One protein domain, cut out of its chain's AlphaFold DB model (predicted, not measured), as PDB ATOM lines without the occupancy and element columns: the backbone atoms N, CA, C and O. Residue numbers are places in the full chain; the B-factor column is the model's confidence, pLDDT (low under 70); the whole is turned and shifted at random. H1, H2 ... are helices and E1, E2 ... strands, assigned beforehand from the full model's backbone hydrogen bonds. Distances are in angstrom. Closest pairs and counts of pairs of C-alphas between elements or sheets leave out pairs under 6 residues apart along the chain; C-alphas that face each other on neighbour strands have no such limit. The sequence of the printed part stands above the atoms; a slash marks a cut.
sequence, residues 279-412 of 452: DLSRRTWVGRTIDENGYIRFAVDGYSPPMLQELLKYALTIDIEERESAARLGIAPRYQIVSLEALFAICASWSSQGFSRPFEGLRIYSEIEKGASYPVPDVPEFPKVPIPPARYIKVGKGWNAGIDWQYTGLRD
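Overview. This is residues 279 to 412 of the 452 residues of the protein "Phosphoadenosine phosphosulfate reductase family protein" of Dechloromonas sp (UniProt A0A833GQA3). A long helix, H1, with the shorter helical hairpin H2 and H3 beside it, makes one elongated lobe, in which H3 packs on residues 309 to 320 of H1. A small sheet of three strands makes a second lobe at the other end of the long axis, and residues 370 to 390 run from the helices back to it in a wide arc; past the sheet, residues 400 to 407, with the tiny helix H4, stick out. The printed part has 134 residues with three named strands and four named helices, in the order E1 E2 H1 H2 H3 E3 H4; the sheet runs E1 E2 E3, antiparallel throughout. The class is mostly helix, though under half of the residues are in named elements. The whole is loose, with a radius of gyration of the C-alphas of 19.5 A, and spans 60 by 40 by 21 A, only just flat.

Along the chain. E1 is residues 286 to 290, 10.6 A long, with C-alpha 286 at (-29.381, 28.677, 19.903). E2 is residues 295 to 298, 9.3 A. H1, residues 305 to 329, is 36.1 A long and ends with C-alpha 329 at (-49.879, 6.857, -16.145). H2 is residues 340 to 352, 18.4 A, and H3 is residues 360 to 369, 14.2 A. E3 is residues 391 to 394, 10.1 A. H4, residues 404 to 407, measures 5.6 A and ends with C-alpha 407 at (-30.605, 19.342, 38.243).

Arrangement. E1 and E2 form a hairpin, antiparallel at 157 degrees, with N 287 and O 297 2.8 A apart, within hydrogen-bond range. E2, the inner strand, is antiparallel to E3 at 147 degrees, with N 298 and O 391 at 2.7 A and N 296 and O 393 at 2.8 A. H1, H2, H3 and H4 are not on the sheet. H1 touches H3, the closest C-alphas being those of Thr 317 and Ile 368, 6.5 A apart; they run the same way at a shallow tilt of 31 degrees. H2 touches H3 with residues 343 to 347 alone, the closest C-alphas being those of Cys 347 and Gly 361, 5.4 A apart. This helical hairpin runs opposite ways at a tilt of 36 degrees, only just steep. H1 and H2 are near each other, their closest C-alphas 8.1 A apart. H4 is apart from H1, H2 and H3. In H1, H2 and H3 every O i to N i+4 pair is within hydrogen-bond range; H4 is too short for such a pair, and its one O i to N i+3 pair is within range.

Size, cuts and confidence. The C-alphas of Leu 329 and Gly 402, the two farthest apart, are 61.8 A from each other. The printed part has no cut. The link from H3 to E3, 21 residues, is long; the one from E1 to E2 is tight. The mean pLDDT of the printed part is 87.9, and residues 398 to 412 are under 70.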
ATOM      1  N   ASP A 279     -36.702  34.993   6.372       94.50
ATOM      2  CA  ASP A 279     -37.623  35.048   7.506       94.50
ATOM      3  C   ASP A 279     -36.957  34.487   8.776       94.50
ATOM      4  O   ASP A 279     -36.813  33.275   8.965       94.50
ATOM      5  N   LEU A 280     -36.538  35.388   9.669       93.25
ATOM      6  CA  LEU A 280     -35.862  35.032  10.920       93.25
ATOM      7  C   LEU A 280     -36.785  34.342  11.938       93.25
ATOM      8  O   LEU A 280     -36.283  33.691  12.857       93.25
ATOM      9  N   SER A 281     -38.111  34.438  11.784       92.88
ATOM     10  CA  SER A 281     -39.066  33.729  12.650       92.88
ATOM     11  C   SER A 281     -39.048  32.213  12.405       92.88
ATOM     12  O   SER A 281     -39.360  31.418  13.292       92.88
ATOM     13  N   ARG A 282     -38.579  31.797  11.222       94.25
ATOM     14  CA  ARG A 282     -38.420  30.398  10.801       94.25
ATOM     15  C   ARG A 282     -37.040  29.828  11.127       94.25
ATOM     16  O   ARG A 282     -36.662  28.781  10.597       94.25
ATOM     17  N   ARG A 283     -36.264  30.510  11.973       93.00
ATOM     18  CA  ARG A 283     -34.886  30.151  12.329       93.00
ATOM     19  C   ARG A 283     -34.766  29.728  13.785       93.00
ATOM     20  O   ARG A 283     -35.510  30.177  14.653       93.00
ATOM     21  N   THR A 284     -33.787  28.874  14.049       90.19
ATOM     22  CA  THR A 284     -33.294  28.598  15.399       90.19
ATOM     23  C   THR A 284     -32.219  29.625  15.756       90.19
ATOM     24  O   THR A 284     -31.480  30.076  14.885       90.19
ATOM     25  N   TRP A 285     -32.143  30.011  17.031       88.94
ATOM     26  CA  TRP A 285     -31.225  31.052  17.521       88.94
ATOM     27  C   TRP A 285     -30.139  30.530  18.465       88.94
ATOM     28  O   TRP A 285     -29.178  31.232  18.772       88.94
ATOM     29  N   VAL A 286     -30.304  29.307  18.960       85.00
ATOM     30  CA  VAL A 286     -29.381  28.677  19.903       85.00
ATOM     31  C   VAL A 286     -28.502  27.706  19.125       85.00
ATOM     32  O   VAL A 286     -29.014  26.799  18.471       85.00
ATOM     33  N   GLY A 287     -27.187  27.909  19.186       81.06
ATOM     34  CA  GLY A 287     -26.210  27.013  18.581       81.06
ATOM     35  C   GLY A 287     -26.181  25.637  19.248       81.06
ATOM     36  O   GLY A 287     -26.640  25.453  20.373       81.06
ATOM     37  N   ARG A 288     -25.611  24.659  18.538       77.88
ATOM     38  CA  ARG A 288     -25.613  23.236  18.930       77.88
ATOM     39  C   ARG A 288     -24.326  22.768  19.609       77.88
ATOM     40  O   ARG A 288     -24.272  21.646  20.100       77.88
ATOM     41  N   THR A 289     -23.296  23.608  19.612       81.56
ATOM     42  CA  THR A 289     -21.960  23.267  20.108       81.56
ATOM     43  C   THR A 289     -21.596  24.184  21.267       81.56
ATOM     44  O   THR A 289     -21.768  25.402  21.171       81.56
ATOM     45  N   ILE A 290     -21.088  23.587  22.344       83.56
ATOM     46  CA  ILE A 290     -20.456  24.294  23.458       83.56
ATOM     47  C   ILE A 290     -18.965  24.387  23.132       83.56
ATOM     48  O   ILE A 290     -18.346  23.372  22.812       83.56
ATOM     49  N   ASP A 291     -18.405  25.592  23.165       85.50
ATOM     50  CA  ASP A 291     -16.974  25.785  22.935       85.50
ATOM     51  C   ASP A 291     -16.117  25.318  24.129       85.50
ATOM     52  O   ASP A 291     -16.615  25.016  25.216       85.50
ATOM     53  N   GLU A 292     -14.796  25.280  23.945       84.94
ATOM     54  CA  GLU A 292     -13.831  24.862  24.977       84.94
ATOM     55  C   GLU A 292     -13.889  25.717  26.256       84.94
ATOM     56  O   GLU A 292     -13.452  25.289  27.332       84.94
ATOM     57  N   ASN A 293     -14.444  26.926  26.158       86.06
ATOM     58  CA  ASN A 293     -14.604  27.878  27.248       86.06
ATOM     59  C   ASN A 293     -15.970  27.760  27.946       86.06
ATOM     60  O   ASN A 293     -16.215  28.461  28.932       86.06
ATOM     61  N   GLY A 294     -16.834  26.845  27.501       84.12
ATOM     62  CA  GLY A 294     -18.155  26.623  28.078       84.12
ATOM     63  C   GLY A 294     -19.192  27.660  27.642       84.12
ATOM     64  O   GLY A 294     -20.104  27.955  28.418       84.12
ATOM     65  N   TYR A 295     -19.055  28.247  26.452       86.06
ATOM     66  CA  TYR A 295     -20.045  29.147  25.865       86.06
ATOM     67  C   TYR A 295     -20.815  28.482  24.726       86.06
ATOM     68  O   TYR A 295     -20.270  27.732  23.918       86.06
ATOM     69  N   ILE A 296     -22.100  28.820  24.635       87.62
ATOM     70  CA  ILE A 296     -22.959  28.522  23.491       87.62
ATOM     71  C   ILE A 296     -23.130  29.794  22.673       87.62
ATOM     72  O   ILE A 296     -23.460  30.860  23.203       87.62
ATOM     73  N   ARG A 297     -22.954  29.676  21.358       89.44
ATOM     74  CA  ARG A 297     -23.238  30.758  20.416       89.44
ATOM     75  C   ARG A 297     -24.752  30.953  20.270       89.44
ATOM     76  O   ARG A 297     -25.467  30.029  19.901       89.44
ATOM     77  N   PHE A 298     -25.223  32.172  20.501       90.00
ATOM     78  CA  PHE A 298     -26.594  32.625  20.282       90.00
ATOM     79  C   PHE A 298     -26.637  33.573  19.079       90.00
ATOM     80  O   PHE A 298     -26.234  34.736  19.156       90.00
ATOM     81  N   ALA A 299     -27.063  33.051  17.937       90.75
ATOM     82  CA  ALA A 299     -27.148  33.757  16.665       90.75
ATOM     83  C   ALA A 299     -28.146  33.028  15.762       90.75
ATOM     84  O   ALA A 299     -28.421  31.852  15.984       90.75
ATOM     85  N   VAL A 300     -28.625  33.697  14.713       88.75
ATOM     86  CA  VAL A 300     -29.430  33.041  13.675       88.75
ATOM     87  C   VAL A 300     -28.663  31.832  13.122       88.75
ATOM     88  O   VAL A 300     -27.516  31.967  12.685       88.75
ATOM     89  N   ASP A 301     -29.300  30.667  13.171       87.50
ATOM     90  CA  ASP A 301     -28.754  29.380  12.746       87.50
ATOM     91  C   ASP A 301     -29.708  28.692  11.742       87.50
ATOM     92  O   ASP A 301     -30.300  29.357  10.886       87.50
ATOM     93  N   GLY A 302     -29.846  27.363  11.800       89.81
ATOM     94  CA  GLY A 302     -30.673  26.581  10.884       89.81
ATOM     95  C   GLY A 302     -32.174  26.884  10.966       89.81
ATOM     96  O   GLY A 302     -32.637  27.739  11.722       89.81
ATOM     97  N   TYR A 303     -32.970  26.162  10.177       94.19
ATOM     98  CA  TYR A 303     -34.432  26.235  10.264       94.19
ATOM     99  C   TYR A 303     -34.949  25.833  11.657       94.19
ATOM    100  O   TYR A 303     -34.333  25.030  12.364       94.19
ATOM    101  N   SER A 304     -36.079  26.417  12.058       93.75
ATOM    102  CA  SER A 304     -36.780  26.080  13.297       93.75
ATOM    103  C   SER A 304     -37.488  24.722  13.184       93.75
ATOM    104  O   SER A 304     -37.875  24.331  12.081       93.75
ATOM    105  N   PRO A 305     -37.719  23.996  14.294       93.50
ATOM    106  CA  PRO A 305     -38.423  22.713  14.247       93.50
ATOM    107  C   PRO A 305     -39.793  22.750  13.541       93.50
ATOM    108  O   PRO A 305     -40.054  21.844  12.749       93.50
ATOM    109  N   PRO A 306     -40.646  23.784  13.725       95.19
ATOM    110  CA  PRO A 306     -41.883  23.909  12.952       95.19
ATOM    111  C   PRO A 306     -41.640  24.016  11.442       95.19
ATOM    112  O   PRO A 306     -42.290  23.318  10.672       95.19
ATOM    113  N   MET A 307     -40.656  24.818  11.022       95.88
ATOM    114  CA  MET A 307     -40.295  24.958   9.609       95.88
ATOM    115  C   MET A 307     -39.788  23.633   9.024       95.88
ATOM    116  O   MET A 307     -40.164  23.270   7.916       95.88
ATOM    117  N   LEU A 308     -38.981  22.867   9.766       97.06
ATOM    118  CA  LEU A 308     -38.527  21.543   9.319       97.06
ATOM    119  C   LEU A 308     -39.698  20.571   9.104       97.06
ATOM    120  O   LEU A 308     -39.714  19.843   8.113       97.06
ATOM    121  N   GLN A 309     -40.696  20.586   9.993       97.19
ATOM    122  CA  GLN A 309     -41.905  19.773   9.834       97.19
ATOM    123  C   GLN A 309     -42.768  20.232   8.654       97.19
ATOM    124  O   GLN A 309     -43.304  19.382   7.948       97.19
ATOM    125  N   GLU A 310     -42.894  21.541   8.412       97.62
ATOM    126  CA  GLU A 310     -43.562  22.074   7.215       97.62
ATOM    127  C   GLU A 310     -42.874  21.588   5.937       97.62
ATOM    128  O   GLU A 310     -43.530  21.027   5.063       97.62
ATOM    129  N   LEU A 311     -41.544  21.712   5.859       98.31
ATOM    130  CA  LEU A 311     -40.777  21.234   4.708       98.31
ATOM    131  C   LEU A 311     -40.965  19.732   4.473       98.31
ATOM    132  O   LEU A 311     -41.112  19.321   3.323       98.31
ATOM    133  N   LEU A 312     -40.987  18.922   5.539       98.50
ATOM    134  CA  LEU A 312     -41.234  17.486   5.413       98.50
ATOM    135  C   LEU A 312     -42.649  17.198   4.899       98.50
ATOM    136  O   LEU A 312     -42.808  16.376   4.003       98.50
ATOM    137  N   LYS A 313     -43.666  17.880   5.438       98.56
ATOM    138  CA  LYS A 313     -45.063  17.728   5.005       98.56
ATOM    139  C   LYS A 313     -45.233  18.046   3.525       98.56
ATOM    140  O   LYS A 313     -45.848  17.264   2.805       98.56
ATOM    141  N   TYR A 314     -44.654  19.155   3.073       98.56
ATOM    142  CA  TYR A 314     -44.690  19.553   1.669       98.56
ATOM    143  C   TYR A 314     -43.978  18.534   0.783       98.56
ATOM    144  O   TYR A 314     -44.552  18.075  -0.197       98.56
ATOM    145  N   ALA A 315     -42.759  18.131   1.152       98.44
ATOM    146  CA  ALA A 315     -41.982  17.183   0.365       98.44
ATOM    147  C   ALA A 315     -42.668  15.810   0.245       98.44
ATOM    148  O   ALA A 315     -42.732  15.255  -0.846       98.44
ATOM    149  N   LEU A 316     -43.227  15.287   1.340       98.50
ATOM    150  CA  LEU A 316     -43.941  14.007   1.334       98.50
ATOM    151  C   LEU A 316     -45.272  14.073   0.576       98.50
ATOM    152  O   LEU A 316     -45.617  13.112  -0.103       98.50
ATOM    153  N   THR A 317     -45.995  15.195   0.661       98.38
ATOM    154  CA  THR A 317     -47.220  15.404  -0.134       98.38
ATOM    155  C   THR A 317     -46.885  15.382  -1.625       98.38
ATOM    156  O   THR A 317     -47.516  14.649  -2.378       98.38
ATOM    157  N   ILE A 318     -45.834  16.103  -2.035       98.19
ATOM    158  CA  ILE A 318     -45.344  16.117  -3.422       98.19
ATOM    159  C   ILE A 318     -44.949  14.706  -3.890       98.19
ATOM    160  O   ILE A 318     -45.307  14.304  -4.996       98.19
ATOM    161  N   ASP A 319     -44.242  13.940  -3.054       98.06
ATOM    162  CA  ASP A 319     -43.829  12.574  -3.394       98.06
ATOM    163  C   ASP A 319     -45.021  11.622  -3.563       98.06
ATOM    164  O   ASP A 319     -45.013  10.793  -4.473       98.06
ATOM    165  N   ILE A 320     -46.043  11.717  -2.708       96.94
ATOM    166  CA  ILE A 320     -47.244  10.873  -2.797       96.94
ATOM    167  C   ILE A 320     -48.084  11.248  -4.021       96.94
ATOM    168  O   ILE A 320     -48.461  10.362  -4.784       96.94
ATOM    169  N   GLU A 321     -48.287  12.541  -4.283       96.56
ATOM    170  CA  GLU A 321     -48.991  13.015  -5.481       96.56
ATOM    171  C   GLU A 321     -48.297  12.555  -6.776       96.56
ATOM    172  O   GLU A 321     -48.965  12.125  -7.723       96.56
ATOM    173  N   GLU A 322     -46.959  12.582  -6.821       97.38
ATOM    174  CA  GLU A 322     -46.193  12.064  -7.959       97.38
ATOM    175  C   GLU A 322     -46.312  10.542  -8.082       97.38
ATOM    176  O   GLU A 322     -46.501  10.046  -9.191       97.38
ATOM    177  N   ARG A 323     -46.262   9.788  -6.976       96.81
ATOM    178  CA  ARG A 323     -46.463   8.327  -7.004       96.81
ATOM    179  C   ARG A 323     -47.839   7.958  -7.545       96.81
ATOM    180  O   ARG A 323     -47.935   7.085  -8.405       96.81
ATOM    181  N   GLU A 324     -48.890   8.631  -7.089       96.31
ATOM    182  CA  GLU A 324     -50.247   8.412  -7.587       96.31
ATOM    183  C   GLU A 324     -50.384   8.813  -9.059       96.31
ATOM    184  O   GLU A 324     -50.992   8.092  -9.852       96.31
ATOM    185  N   SER A 325     -49.803   9.953  -9.452       96.38
ATOM    186  CA  SER A 325     -49.800  10.391 -10.848       96.38
ATOM    187  C   SER A 325     -49.064   9.408 -11.751       96.38
ATOM    188  O   SER A 325     -49.549   9.112 -12.840       96.38
ATOM    189  N   ALA A 326     -47.910   8.908 -11.322       96.88
ATOM    190  CA  ALA A 326     -47.119   7.939 -12.061       96.88
ATOM    191  C   ALA A 326     -47.858   6.599 -12.189       96.88
ATOM    192  O   ALA A 326     -47.927   6.045 -13.286       96.88
ATOM    193  N   ALA A 327     -48.512   6.142 -11.115       97.12
ATOM    194  CA  ALA A 327     -49.348   4.944 -11.130       97.12
ATOM    195  C   ALA A 327     -50.518   5.062 -12.122       97.12
ATOM    196  O   ALA A 327     -50.750   4.136 -12.897       97.12
ATOM    197  N   ARG A 328     -51.208   6.215 -12.170       97.12
ATOM    198  CA  ARG A 328     -52.272   6.477 -13.162       97.12
ATOM    199  C   ARG A 328     -51.769   6.440 -14.606       97.12
ATOM    200  O   ARG A 328     -52.514   6.054 -15.498       97.12
ATOM    201  N   LEU A 329     -50.524   6.852 -14.831       96.12
ATOM    202  CA  LEU A 329     -49.879   6.857 -16.145       96.12
ATOM    203  C   LEU A 329     -49.200   5.520 -16.493       96.12
ATOM    204  O   LEU A 329     -48.712   5.369 -17.610       96.12
ATOM    205  N   GLY A 330     -49.140   4.562 -15.561       96.94
ATOM    206  CA  GLY A 330     -48.434   3.292 -15.753       96.94
ATOM    207  C   GLY A 330     -46.909   3.433 -15.859       96.94
ATOM    208  O   GLY A 330     -46.260   2.581 -16.460       96.94
ATOM    209  N   ILE A 331     -46.332   4.501 -15.299       96.12
ATOM    210  CA  ILE A 331     -44.885   4.768 -15.306       96.12
ATOM    211  C   ILE A 331     -44.304   4.688 -13.891       96.12
ATOM    212  O   ILE A 331     -45.023   4.773 -12.896       96.12
ATOM    213  N   ALA A 332     -42.981   4.556 -13.785       95.31
ATOM    214  CA  ALA A 332     -42.295   4.756 -12.511       95.31
ATOM    215  C   ALA A 332     -42.349   6.245 -12.095       95.31
ATOM    216  O   ALA A 332     -42.324   7.108 -12.979       95.31
ATOM    217  N   PRO A 333     -42.381   6.566 -10.784       96.19
ATOM    218  CA  PRO A 333     -42.308   7.945 -10.303       96.19
ATOM    219  C   PRO A 333     -41.118   8.689 -10.908       96.19
ATOM    220  O   PRO A 333     -39.989   8.194 -10.891       96.19
ATOM    221  N   ARG A 334     -41.369   9.882 -11.451       95.19
ATOM    222  CA  ARG A 334     -40.355  10.671 -12.171       95.19
ATOM    223  C   ARG A 334     -39.359  11.336 -11.227       95.19
ATOM    224  O   ARG A 334     -38.250  11.663 -11.639       95.19
ATOM    225  N   TYR A 335     -39.747  11.543  -9.972       96.06
ATOM    226  CA  TYR A 335     -38.887  12.061  -8.918       96.06
ATOM    227  C   TYR A 335     -39.341  11.572  -7.541       96.06
ATOM    228  O   TYR A 335     -40.465  11.108  -7.361       96.06
ATOM    229  N   GLN A 336     -38.440  11.702  -6.568       96.81
ATOM    230  CA  GLN A 336     -38.714  11.503  -5.152       96.81
ATOM    231  C   GLN A 336     -37.793  12.416  -4.336       96.81
ATOM    232  O   GLN A 336     -36.572  12.350  -4.473       96.81
ATOM    233  N   ILE A 337     -38.364  13.262  -3.483       97.56
ATOM    234  CA  ILE A 337     -37.635  14.184  -2.613       97.56
ATOM    235  C   ILE A 337     -37.123  13.449  -1.372       97.56
ATOM    236  O   ILE A 337     -35.968  13.632  -0.983       97.56
ATOM    237  N   VAL A 338     -37.969  12.634  -0.734       97.94
ATOM    238  CA  VAL A 338     -37.678  11.951   0.532       97.94
ATOM    239  C   VAL A 338     -37.812  10.440   0.348       97.94
ATOM    240  O   VAL A 338     -38.908   9.878   0.279       97.94
ATOM    241  N   SER A 339     -36.671   9.748   0.289       97.12
ATOM    242  CA  SER A 339     -36.640   8.284   0.382       97.12
ATOM    243  C   SER A 339     -37.014   7.806   1.787       97.12
ATOM    244  O   SER A 339     -36.960   8.571   2.753       97.12
ATOM    245  N   LEU A 340     -37.358   6.525   1.928       96.19
ATOM    246  CA  LEU A 340     -37.652   5.955   3.242       96.19
ATOM    247  C   LEU A 340     -36.415   6.001   4.160       96.19
ATOM    248  O   LEU A 340     -36.526   6.353   5.333       96.19
ATOM    249  N   GLU A 341     -35.218   5.746   3.625       97.12
ATOM    250  CA  GLU A 341     -33.956   5.888   4.359       97.12
ATOM    251  C   GLU A 341     -33.714   7.339   4.792       97.12
ATOM    252  O   GLU A 341     -33.290   7.589   5.924       97.12
ATOM    253  N   ALA A 342     -34.017   8.306   3.918       97.69
ATOM    254  CA  ALA A 342     -33.923   9.723   4.245       97.69
ATOM    255  C   ALA A 342     -34.920  10.106   5.346       97.69
ATOM    256  O   ALA A 342     -34.554  10.841   6.261       97.69
ATOM    257  N   LEU A 343     -36.139   9.564   5.319       97.69
ATOM    258  CA  LEU A 343     -37.151   9.789   6.348       97.69
ATOM    259  C   LEU A 343     -36.701   9.275   7.723       97.69
ATOM    260  O   LEU A 343     -36.820   9.994   8.719       97.69
ATOM    261  N   PHE A 344     -36.128   8.070   7.786       96.12
ATOM    262  CA  PHE A 344     -35.544   7.543   9.024       96.12
ATOM    263  C   PHE A 344     -34.380   8.409   9.519       96.12
ATOM    264  O   PHE A 344     -34.317   8.733  10.707       96.12
ATOM    265  N   ALA A 345     -33.495   8.847   8.620       96.25
ATOM    266  CA  ALA A 345     -32.391   9.737   8.971       96.25
ATOM    267  C   ALA A 345     -32.875  11.110   9.471       96.25
ATOM    268  O   ALA A 345     -32.316  11.642  10.431       96.25
ATOM    269  N   ILE A 346     -33.939  11.666   8.884       97.00
ATOM    270  CA  ILE A 346     -34.591  12.897   9.355       97.00
ATOM    271  C   ILE A 346     -35.149  12.690  10.768       97.00
ATOM    272  O   ILE A 346     -34.866  13.497  11.653       97.00
ATOM    273  N   CYS A 347     -35.861  11.586  11.022       93.31
ATOM    274  CA  CYS A 347     -36.391  11.270  12.352       93.31
ATOM    275  C   CYS A 347     -35.281  11.146  13.406       93.31
ATOM    276  O   CYS A 347     -35.406  11.690  14.506       93.31
ATOM    277  N   ALA A 348     -34.183  10.464  13.070       91.19
ATOM    278  CA  ALA A 348     -33.017  10.339  13.940       91.19
ATOM    279  C   ALA A 348     -32.346  11.703  14.193       91.19
ATOM    280  O   ALA A 348     -31.977  12.027  15.324       91.19
ATOM    281  N   SER A 349     -32.248  12.541  13.159       91.06
ATOM    282  CA  SER A 349     -31.695  13.895  13.256       91.06
ATOM    283  C   SER A 349     -32.534  14.790  14.171       91.06
ATOM    284  O   SER A 349     -31.990  15.467  15.040       91.06
ATOM    285  N   TRP A 350     -33.860  14.769  14.034       91.25
ATOM    286  CA  TRP A 350     -34.743  15.569  14.883       91.25
ATOM    287  C   TRP A 350     -34.774  15.072  16.326       91.25
ATOM    288  O   TRP A 350     -34.778  15.889  17.247       91.25
ATOM    289  N   SER A 351     -34.747  13.753  16.530       85.94
ATOM    290  CA  SER A 351     -34.727  13.152  17.869       85.94
ATOM    291  C   SER A 351     -33.418  13.461  18.597       85.94
ATOM    292  O   SER A 351     -33.443  13.879  19.752       85.94
ATOM    293  N   SER A 352     -32.273  13.333  17.915       83.38
ATOM    294  CA  SER A 352     -30.959  13.635  18.507       83.38
ATOM    295  C   SER A 352     -30.797  15.113  18.870       83.38
ATOM    296  O   SER A 352     -30.143  15.434  19.859       83.38
ATOM    297  N   GLN A 353     -31.443  16.010  18.120       81.31
ATOM    298  CA  GLN A 353     -31.436  17.452  18.381       81.31
ATOM    299  C   GLN A 353     -32.551  17.916  19.335       81.31
ATOM    300  O   GLN A 353     -32.613  19.099  19.663       81.31
ATOM    301  N   GLY A 354     -33.447  17.024  19.770       82.06
ATOM    302  CA  GLY A 354     -34.602  17.387  20.598       82.06
ATOM    303  C   GLY A 354     -35.595  18.326  19.899       82.06
ATOM    304  O   GLY A 354     -36.305  19.075  20.564       82.06
ATOM    305  N   PHE A 355     -35.637  18.321  18.565       84.00
ATOM    306  CA  PHE A 355     -36.518  19.180  17.763       84.00
ATOM    307  C   PHE A 355     -37.963  18.696  17.743       84.00
ATOM    308  O   PHE A 355     -38.892  19.496  17.623       84.00
ATOM    309  N   SER A 356     -38.163  17.388  17.845       80.94
ATOM    310  CA  SER A 356     -39.480  16.771  17.801       80.94
ATOM    311  C   SER A 356     -39.555  15.580  18.740       80.94
ATOM    312  O   SER A 356     -38.556  15.127  19.300       80.94
ATOM    313  N   ARG A 357     -40.765  15.037  18.872       78.31
ATOM    314  CA  ARG A 357     -40.961  13.728  19.490       78.31
ATOM    315  C   ARG A 357     -40.247  12.651  18.664       78.31
ATOM    316  O   ARG A 357     -40.088  12.838  17.447       78.31
ATOM    317  N   PRO A 358     -39.852  11.533  19.293       80.00
ATOM    318  CA  PRO A 358     -39.403  10.360  18.559       80.00
ATOM    319  C   PRO A 358     -40.408   9.990  17.465       80.00
ATOM    320  O   PRO A 358     -41.618  10.056  17.683       80.00
ATOM    321  N   PHE A 359     -39.896   9.623  16.289       85.31
ATOM    322  CA  PHE A 359     -40.689   9.172  15.137       85.31
ATOM    323  C   PHE A 359     -41.695  10.186  14.561       85.31
ATOM    324  O   PHE A 359     -42.552   9.805  13.769       85.31
ATOM    325  N   GLU A 360     -41.575  11.478  14.879       89.81
ATOM    326  CA  GLU A 360     -42.492  12.505  14.363       89.81
ATOM    327  C   GLU A 360     -42.556  12.538  12.827       89.81
ATOM    328  O   GLU A 360     -43.636  12.682  12.260       89.81
ATOM    329  N   GLY A 361     -41.429  12.346  12.134       94.50
ATOM    330  CA  GLY A 361     -41.426  12.280  10.670       94.50
ATOM    331  C   GLY A 361     -42.201  11.075  10.122       94.50
ATOM    332  O   GLY A 361     -42.941  11.225   9.155       94.50
ATOM    333  N   LEU A 362     -42.109   9.904  10.767       95.62
ATOM    334  CA  LEU A 362     -42.906   8.721  10.403       95.62
ATOM    335  C   LEU A 362     -44.392   8.927  10.699       95.62
ATOM    336  O   LEU A 362     -45.236   8.463   9.939       95.62
ATOM    337  N   ARG A 363     -44.718   9.639  11.784       96.06
ATOM    338  CA  ARG A 363     -46.096  10.023  12.102       96.06
ATOM    339  C   ARG A 363     -46.676  10.902  10.991       96.06
ATOM    340  O   ARG A 363     -47.740  10.577  10.480       96.06
ATOM    341  N   ILE A 364     -45.946  11.945  10.581       97.38
ATOM    342  CA  ILE A 364     -46.319  12.820   9.455       97.38
ATOM    343  C   ILE A 364     -46.493  11.999   8.173       97.38
ATOM    344  O   ILE A 364     -47.499  12.143   7.489       97.38
ATOM    345  N   TYR A 365     -45.549  11.107   7.865       97.56
ATOM    346  CA  TYR A 365     -45.644  10.234   6.695       97.56
ATOM    347  C   TYR A 365     -46.896   9.350   6.726       97.56
ATOM    348  O   TYR A 365     -47.636   9.308   5.750       97.56
ATOM    349  N   SER A 366     -47.188   8.715   7.865       97.31
ATOM    350  CA  SER A 366     -48.384   7.885   8.028       97.31
ATOM    351  C   SER A 366     -49.685   8.675   7.880       97.31
ATOM    352  O   SER A 366     -50.662   8.119   7.391       97.31
ATOM    353  N   GLU A 367     -49.728   9.941   8.304       97.19
ATOM    354  CA  GLU A 367     -50.898  10.805   8.096       97.19
ATOM    355  C   GLU A 367     -51.122  11.105   6.613       97.19
ATOM    356  O   GLU A 367     -52.256  11.022   6.145       97.19
ATOM    357  N   ILE A 368     -50.054  11.413   5.874       97.06
ATOM    358  CA  ILE A 368     -50.147  11.754   4.448       97.06
ATOM    359  C   ILE A 368     -50.504  10.515   3.618       97.06
ATOM    360  O   ILE A 368     -51.410  10.579   2.795       97.06
ATOM    361  N   GLU A 369     -49.911   9.354   3.912       95.00
ATOM    362  CA  GLU A 369     -50.296   8.067   3.300       95.00
ATOM    363  C   GLU A 369     -51.770   7.697   3.564       95.00
ATOM    364  O   GLU A 369     -52.390   6.994   2.774       95.00
ATOM    365  N   LYS A 370     -52.366   8.185   4.662       96.19
ATOM    366  CA  LYS A 370     -53.799   8.012   4.978       96.19
ATOM    367  C   LYS A 370     -54.702   9.065   4.324       96.19
ATOM    368  O   LYS A 370     -55.897   9.092   4.616       96.19
ATOM    369  N   GLY A 371     -54.155   9.926   3.469       94.31
ATOM    370  CA  GLY A 371     -54.899  10.923   2.702       94.31
ATOM    371  C   GLY A 371     -54.826  12.353   3.243       94.31
ATOM    372  O   GLY A 371     -55.514  13.226   2.716       94.31
ATOM    373  N   ALA A 372     -54.017  12.639   4.272       96.50
ATOM    374  CA  ALA A 372     -53.727  14.033   4.608       96.50
ATOM    375  C   ALA A 372     -52.901  14.676   3.481       96.50
ATOM    376  O   ALA A 372     -51.956  14.077   2.987       96.50
ATOM    377  N   SER A 373     -53.211  15.912   3.097       94.88
ATOM    378  CA  SER A 373     -52.443  16.651   2.087       94.88
ATOM    379  C   SER A 373     -52.038  18.016   2.627       94.88
ATOM    380  O   SER A 373     -52.831  18.713   3.266       94.88
ATOM    381  N   TYR A 374     -50.784  18.390   2.377       96.94
ATOM    382  CA  TYR A 374     -50.219  19.682   2.745       96.94
ATOM    383  C   TYR A 374     -49.672  20.367   1.486       96.94
ATOM    384  O   TYR A 374     -48.485  20.226   1.179       96.94
ATOM    385  N   PRO A 375     -50.508  21.105   0.736       95.38
ATOM    386  CA  PRO A 375     -50.043  21.824  -0.441       95.38
ATOM    387  C   PRO A 375     -49.066  22.933  -0.039       95.38
ATOM    388  O   PRO A 375     -49.246  23.600   0.981       95.38
ATOM    389  N   VAL A 376     -48.047  23.164  -0.871       96.94
ATOM    390  CA  VAL A 376     -47.080  24.248  -0.648       96.94
ATOM    391  C   VAL A 376     -47.810  25.597  -0.700       96.94
ATOM    392  O   VAL A 376     -48.372  25.926  -1.752       96.94
ATOM    393  N   PRO A 377     -47.813  26.395   0.380       96.00
ATOM    394  CA  PRO A 377     -48.496  27.680   0.383       96.00
ATOM    395  C   PRO A 377     -47.784  28.666  -0.543       96.00
ATOM    396  O   PRO A 377     -46.556  28.659  -0.651       96.00
ATOM    397  N   ASP A 378     -48.562  29.533  -1.185       94.25
ATOM    398  CA  ASP A 378     -48.011  30.705  -1.853       94.25
ATOM    399  C   ASP A 378     -47.760  31.788  -0.800       94.25
ATOM    400  O   ASP A 378     -48.665  32.177  -0.059       94.25
ATOM    401  N   VAL A 379     -46.506  32.209  -0.672       94.50
ATOM    402  CA  VAL A 379     -46.063  33.163   0.348       94.50
ATOM    403  C   VAL A 379     -45.268  34.273  -0.329       94.50
ATOM    404  O   VAL A 379     -44.439  33.966  -1.186       94.50
ATOM    405  N   PRO A 380     -45.470  35.550   0.038       94.44
ATOM    406  CA  PRO A 380     -44.708  36.647  -0.546       94.44
ATOM    407  C   PRO A 380     -43.217  36.536  -0.197       94.44
ATOM    408  O   PRO A 380     -42.852  35.993   0.848       94.44
ATOM    409  N   GLU A 381     -42.347  37.058  -1.068       93.81
ATOM    410  CA  GLU A 381     -40.902  37.089  -0.817       93.81
ATOM    411  C   GLU A 381     -40.591  37.938   0.422       93.81
ATOM    412  O   GLU A 381     -40.899  39.131   0.476       93.81
ATOM    413  N   PHE A 382     -39.978  37.319   1.433       93.19
ATOM    414  CA  PHE A 382     -39.581  38.013   2.647       93.19
ATOM    415  C   PHE A 382     -38.362  38.905   2.359       93.19
ATOM    416  O   PHE A 382     -37.367  38.422   1.805       93.19
ATOM    417  N   PRO A 383     -38.387  40.196   2.742       92.38
ATOM    418  CA  PRO A 383     -37.306  41.118   2.424       92.38
ATOM    419  C   PRO A 383     -35.994  40.682   3.076       92.38
ATOM    420  O   PRO A 383     -35.959  40.153   4.188       92.38
ATOM    421  N   LYS A 384     -34.877  40.949   2.399       90.75
ATOM    422  CA  LYS A 384     -33.551  40.664   2.947       90.75
ATOM    423  C   LYS A 384     -33.295  41.533   4.179       90.75
ATOM    424  O   LYS A 384     -33.159  42.749   4.066       90.75
ATOM    425  N   VAL A 385     -33.174  40.895   5.338       90.25
ATOM    426  CA  VAL A 385     -32.893  41.560   6.617       90.25
ATOM    427  C   VAL A 385     -31.437  41.360   7.054       90.25
ATOM    428  O   VAL A 385     -30.844  40.314   6.768       90.25
ATOM    429  N   PRO A 386     -30.827  42.342   7.748       88.75
ATOM    430  CA  PRO A 386     -29.501  42.175   8.328       88.75
ATOM    431  C   PRO A 386     -29.536  41.134   9.453       88.75
ATOM    432  O   PRO A 386     -30.439  41.126  10.288       88.75
ATOM    433  N   ILE A 387     -28.531  40.258   9.486       88.06
ATOM    434  CA  ILE A 387     -28.403  39.239  10.532       88.06
ATOM    435  C   ILE A 387     -27.822  39.906  11.789       88.06
ATOM    436  O   ILE A 387     -26.743  40.499  11.702       88.06
ATOM    437  N   PRO A 388     -28.488  39.811  12.958       89.81
ATOM    438  CA  PRO A 388     -27.950  40.348  14.203       89.81
ATOM    439  C   PRO A 388     -26.594  39.723  14.569       89.81
ATOM    440  O   PRO A 388     -26.377  38.536  14.306       89.81
ATOM    441  N   PRO A 389     -25.686  40.480  15.212       90.31
ATOM    442  CA  PRO A 389     -24.394  39.951  15.629       90.31
ATOM    443  C   PRO A 389     -24.560  38.827  16.657       90.31
ATOM    444  O   PRO A 389     -25.460  38.858  17.503       90.31
ATOM    445  N   ALA A 390     -23.663  37.844  16.594       91.75
ATOM    446  CA  ALA A 390     -23.666  36.715  17.513       91.75
ATOM    447  C   ALA A 390     -23.414  37.168  18.957       91.75
ATOM    448  O   ALA A 390     -22.528  37.978  19.229       91.75
ATOM    449  N   ARG A 391     -24.178  36.598  19.887       91.69
ATOM    450  CA  ARG A 391     -23.962  36.708  21.334       91.69
ATOM    451  C   ARG A 391     -23.535  35.351  21.881       91.69
ATOM    452  O   ARG A 391     -23.721  34.335  21.220       91.69
ATOM    453  N   TYR A 392     -22.974  35.325  23.082       90.56
ATOM    454  CA  TYR A 392     -22.490  34.095  23.706       90.56
ATOM    455  C   TYR A 392     -23.118  33.932  25.086       90.56
ATOM    456  O   TYR A 392     -23.138  34.870  25.882       90.56
ATOM    457  N   ILE A 393     -23.654  32.742  25.352       86.31
ATOM    458  CA  ILE A 393     -24.284  32.377  26.622       86.31
ATOM    459  C   ILE A 393     -23.334  31.433  27.350       86.31
ATOM    460  O   ILE A 393     -23.008  30.368  26.829       86.31
ATOM    461  N   LYS A 394     -22.882  31.813  28.547       86.06
ATOM    462  CA  LYS A 394     -22.016  30.966  29.373       86.06
ATOM    463  C   LYS A 394     -22.848  29.856  30.015       86.06
ATOM    464  O   LYS A 394     -23.740  30.149  30.803       86.06
ATOM    465  N   VAL A 395     -22.530  28.604  29.698       81.38
ATOM    466  CA  VAL A 395     -23.149  27.401  30.290       81.38
ATOM    467  C   VAL A 395     -22.176  26.601  31.161       81.38
ATOM    468  O   VAL A 395     -22.593  25.718  31.904       81.38
ATOM    469  N   GLY A 396     -20.884  26.942  31.126       77.56
ATOM    470  CA  GLY A 396     -19.846  26.275  31.911       77.56
ATOM    471  C   GLY A 396     -19.373  24.958  31.289       77.56
ATOM    472  O   GLY A 396     -19.872  24.509  30.261       77.56
ATOM    473  N   LYS A 397     -18.354  24.346  31.906       73.12
ATOM    474  CA  LYS A 397     -17.729  23.101  31.413       73.12
ATOM    475  C   LYS A 397     -18.319  21.831  32.041       73.12
ATOM    476  O   LYS A 397     -18.102  20.744  31.525       73.12
ATOM    477  N   GLY A 398     -19.085  21.970  33.126       64.44
ATOM    478  CA  GLY A 398     -19.671  20.862  33.891       64.44
ATOM    479  C   GLY A 398     -20.987  20.310  33.338       64.44
ATOM    480  O   GLY A 398     -21.643  19.538  34.024       64.44
ATOM    481  N   TRP A 399     -21.393  20.685  32.120       58.97
ATOM    482  CA  TRP A 399     -22.695  20.314  31.545       58.97
ATOM    483  C   TRP A 399     -22.919  18.794  31.413       58.97
ATOM    484  O   TRP A 399     -24.062  18.365  31.294       58.97
ATOM    485  N   ASN A 400     -21.849  17.992  31.449       59.97
ATOM    486  CA  ASN A 400     -21.888  16.525  31.414       59.97
ATOM    487  C   ASN A 400     -21.039  15.871  32.527       59.97
ATOM    488  O   ASN A 400     -20.532  14.767  32.349       59.97
ATOM    489  N   ALA A 401     -20.796  16.571  33.640       56.75
ATOM    490  CA  ALA A 401     -19.959  16.070  34.731       56.75
ATOM    491  C   ALA A 401     -20.773  15.882  36.025       56.75
ATOM    492  O   ALA A 401     -21.490  16.786  36.446       56.75
ATOM    493  N   GLY A 402     -20.618  14.725  36.680       62.62
ATOM    494  CA  GLY A 402     -21.134  14.466  38.033       62.62
ATOM    495  C   GLY A 402     -22.628  14.123  38.115       62.62
ATOM    496  O   GLY A 402     -23.197  13.586  37.173       62.62
ATOM    497  N   ILE A 403     -23.254  14.386  39.267       57.00
ATOM    498  CA  ILE A 403     -24.714  14.286  39.497       57.00
ATOM    499  C   ILE A 403     -25.419  15.618  39.185       57.00
ATOM    500  O   ILE A 403     -26.615  15.641  38.902       57.00
ATOM    501  N   ASP A 404     -24.673  16.724  39.144       50.06
ATOM    502  CA  ASP A 404     -25.208  18.084  39.006       50.06
ATOM    503  C   ASP A 404     -25.926  18.333  37.668       50.06
ATOM    504  O   ASP A 404     -26.822  19.175  37.595       50.06
ATOM    505  N   TRP A 405     -25.611  17.567  36.611       52.56
ATOM    506  CA  TRP A 405     -26.322  17.654  35.326       52.56
ATOM    507  C   TRP A 405     -27.807  17.268  35.437       52.56
ATOM    508  O   TRP A 405     -28.616  17.799  34.671       52.56
ATOM    509  N   GLN A 406     -28.174  16.420  36.412       49.75
ATOM    510  CA  GLN A 406     -29.553  15.976  36.667       49.75
ATOM    511  C   GLN A 406     -30.464  17.122  37.135       49.75
ATOM    512  O   GLN A 406     -31.680  17.028  37.004       49.75
ATOM    513  N   TYR A 407     -29.882  18.218  37.637       49.81
ATOM    514  CA  TYR A 407     -30.605  19.342  38.243       49.81
ATOM    515  C   TYR A 407     -30.449  20.660  37.473       49.81
ATOM    516  O   TYR A 407     -30.900  21.709  37.927       49.81
ATOM    517  N   THR A 408     -29.852  20.635  36.276       50.50
ATOM    518  CA  THR A 408     -29.652  21.841  35.443       50.50
ATOM    519  C   THR A 408     -30.948  22.416  34.857       50.50
ATOM    520  O   THR A 408     -30.918  23.468  34.219       50.50
ATOM    521  N   GLY A 409     -32.085  21.724  35.013       49.50
ATOM    522  CA  GLY A 409     -33.379  22.112  34.439       49.50
ATOM    523  C   GLY A 409     -33.443  22.025  32.906       49.50
ATOM    524  O   GLY A 409     -34.460  22.370  32.308       49.50
ATOM    525  N   LEU A 410     -32.367  21.573  32.249       45.69
ATOM    526  CA  LEU A 410     -32.274  21.442  30.791       45.69
ATOM    527  C   LEU A 410     -32.730  20.062  30.283       45.69
ATOM    528  O   LEU A 410     -33.103  19.953  29.110       45.69
ATOM    529  N   ARG A 411     -32.748  19.056  31.167       45.88
ATOM    530  CA  ARG A 411     -33.373  17.736  31.015       45.88
ATOM    531  C   ARG A 411     -33.884  17.253  32.370       45.88
ATOM    532  O   ARG A 411     -33.210  17.460  33.371       45.88
ATOM    533  N   ASP A 412     -35.032  16.584  32.370       48.69
ATOM    534  CA  ASP A 412     -35.511  15.796  33.506       48.69
ATOM    535  C   ASP A 412     -35.562  14.325  33.060       48.69
ATOM    536  O   ASP A 412     -36.443  13.952  32.277       48.69
TER     537      ASP A 412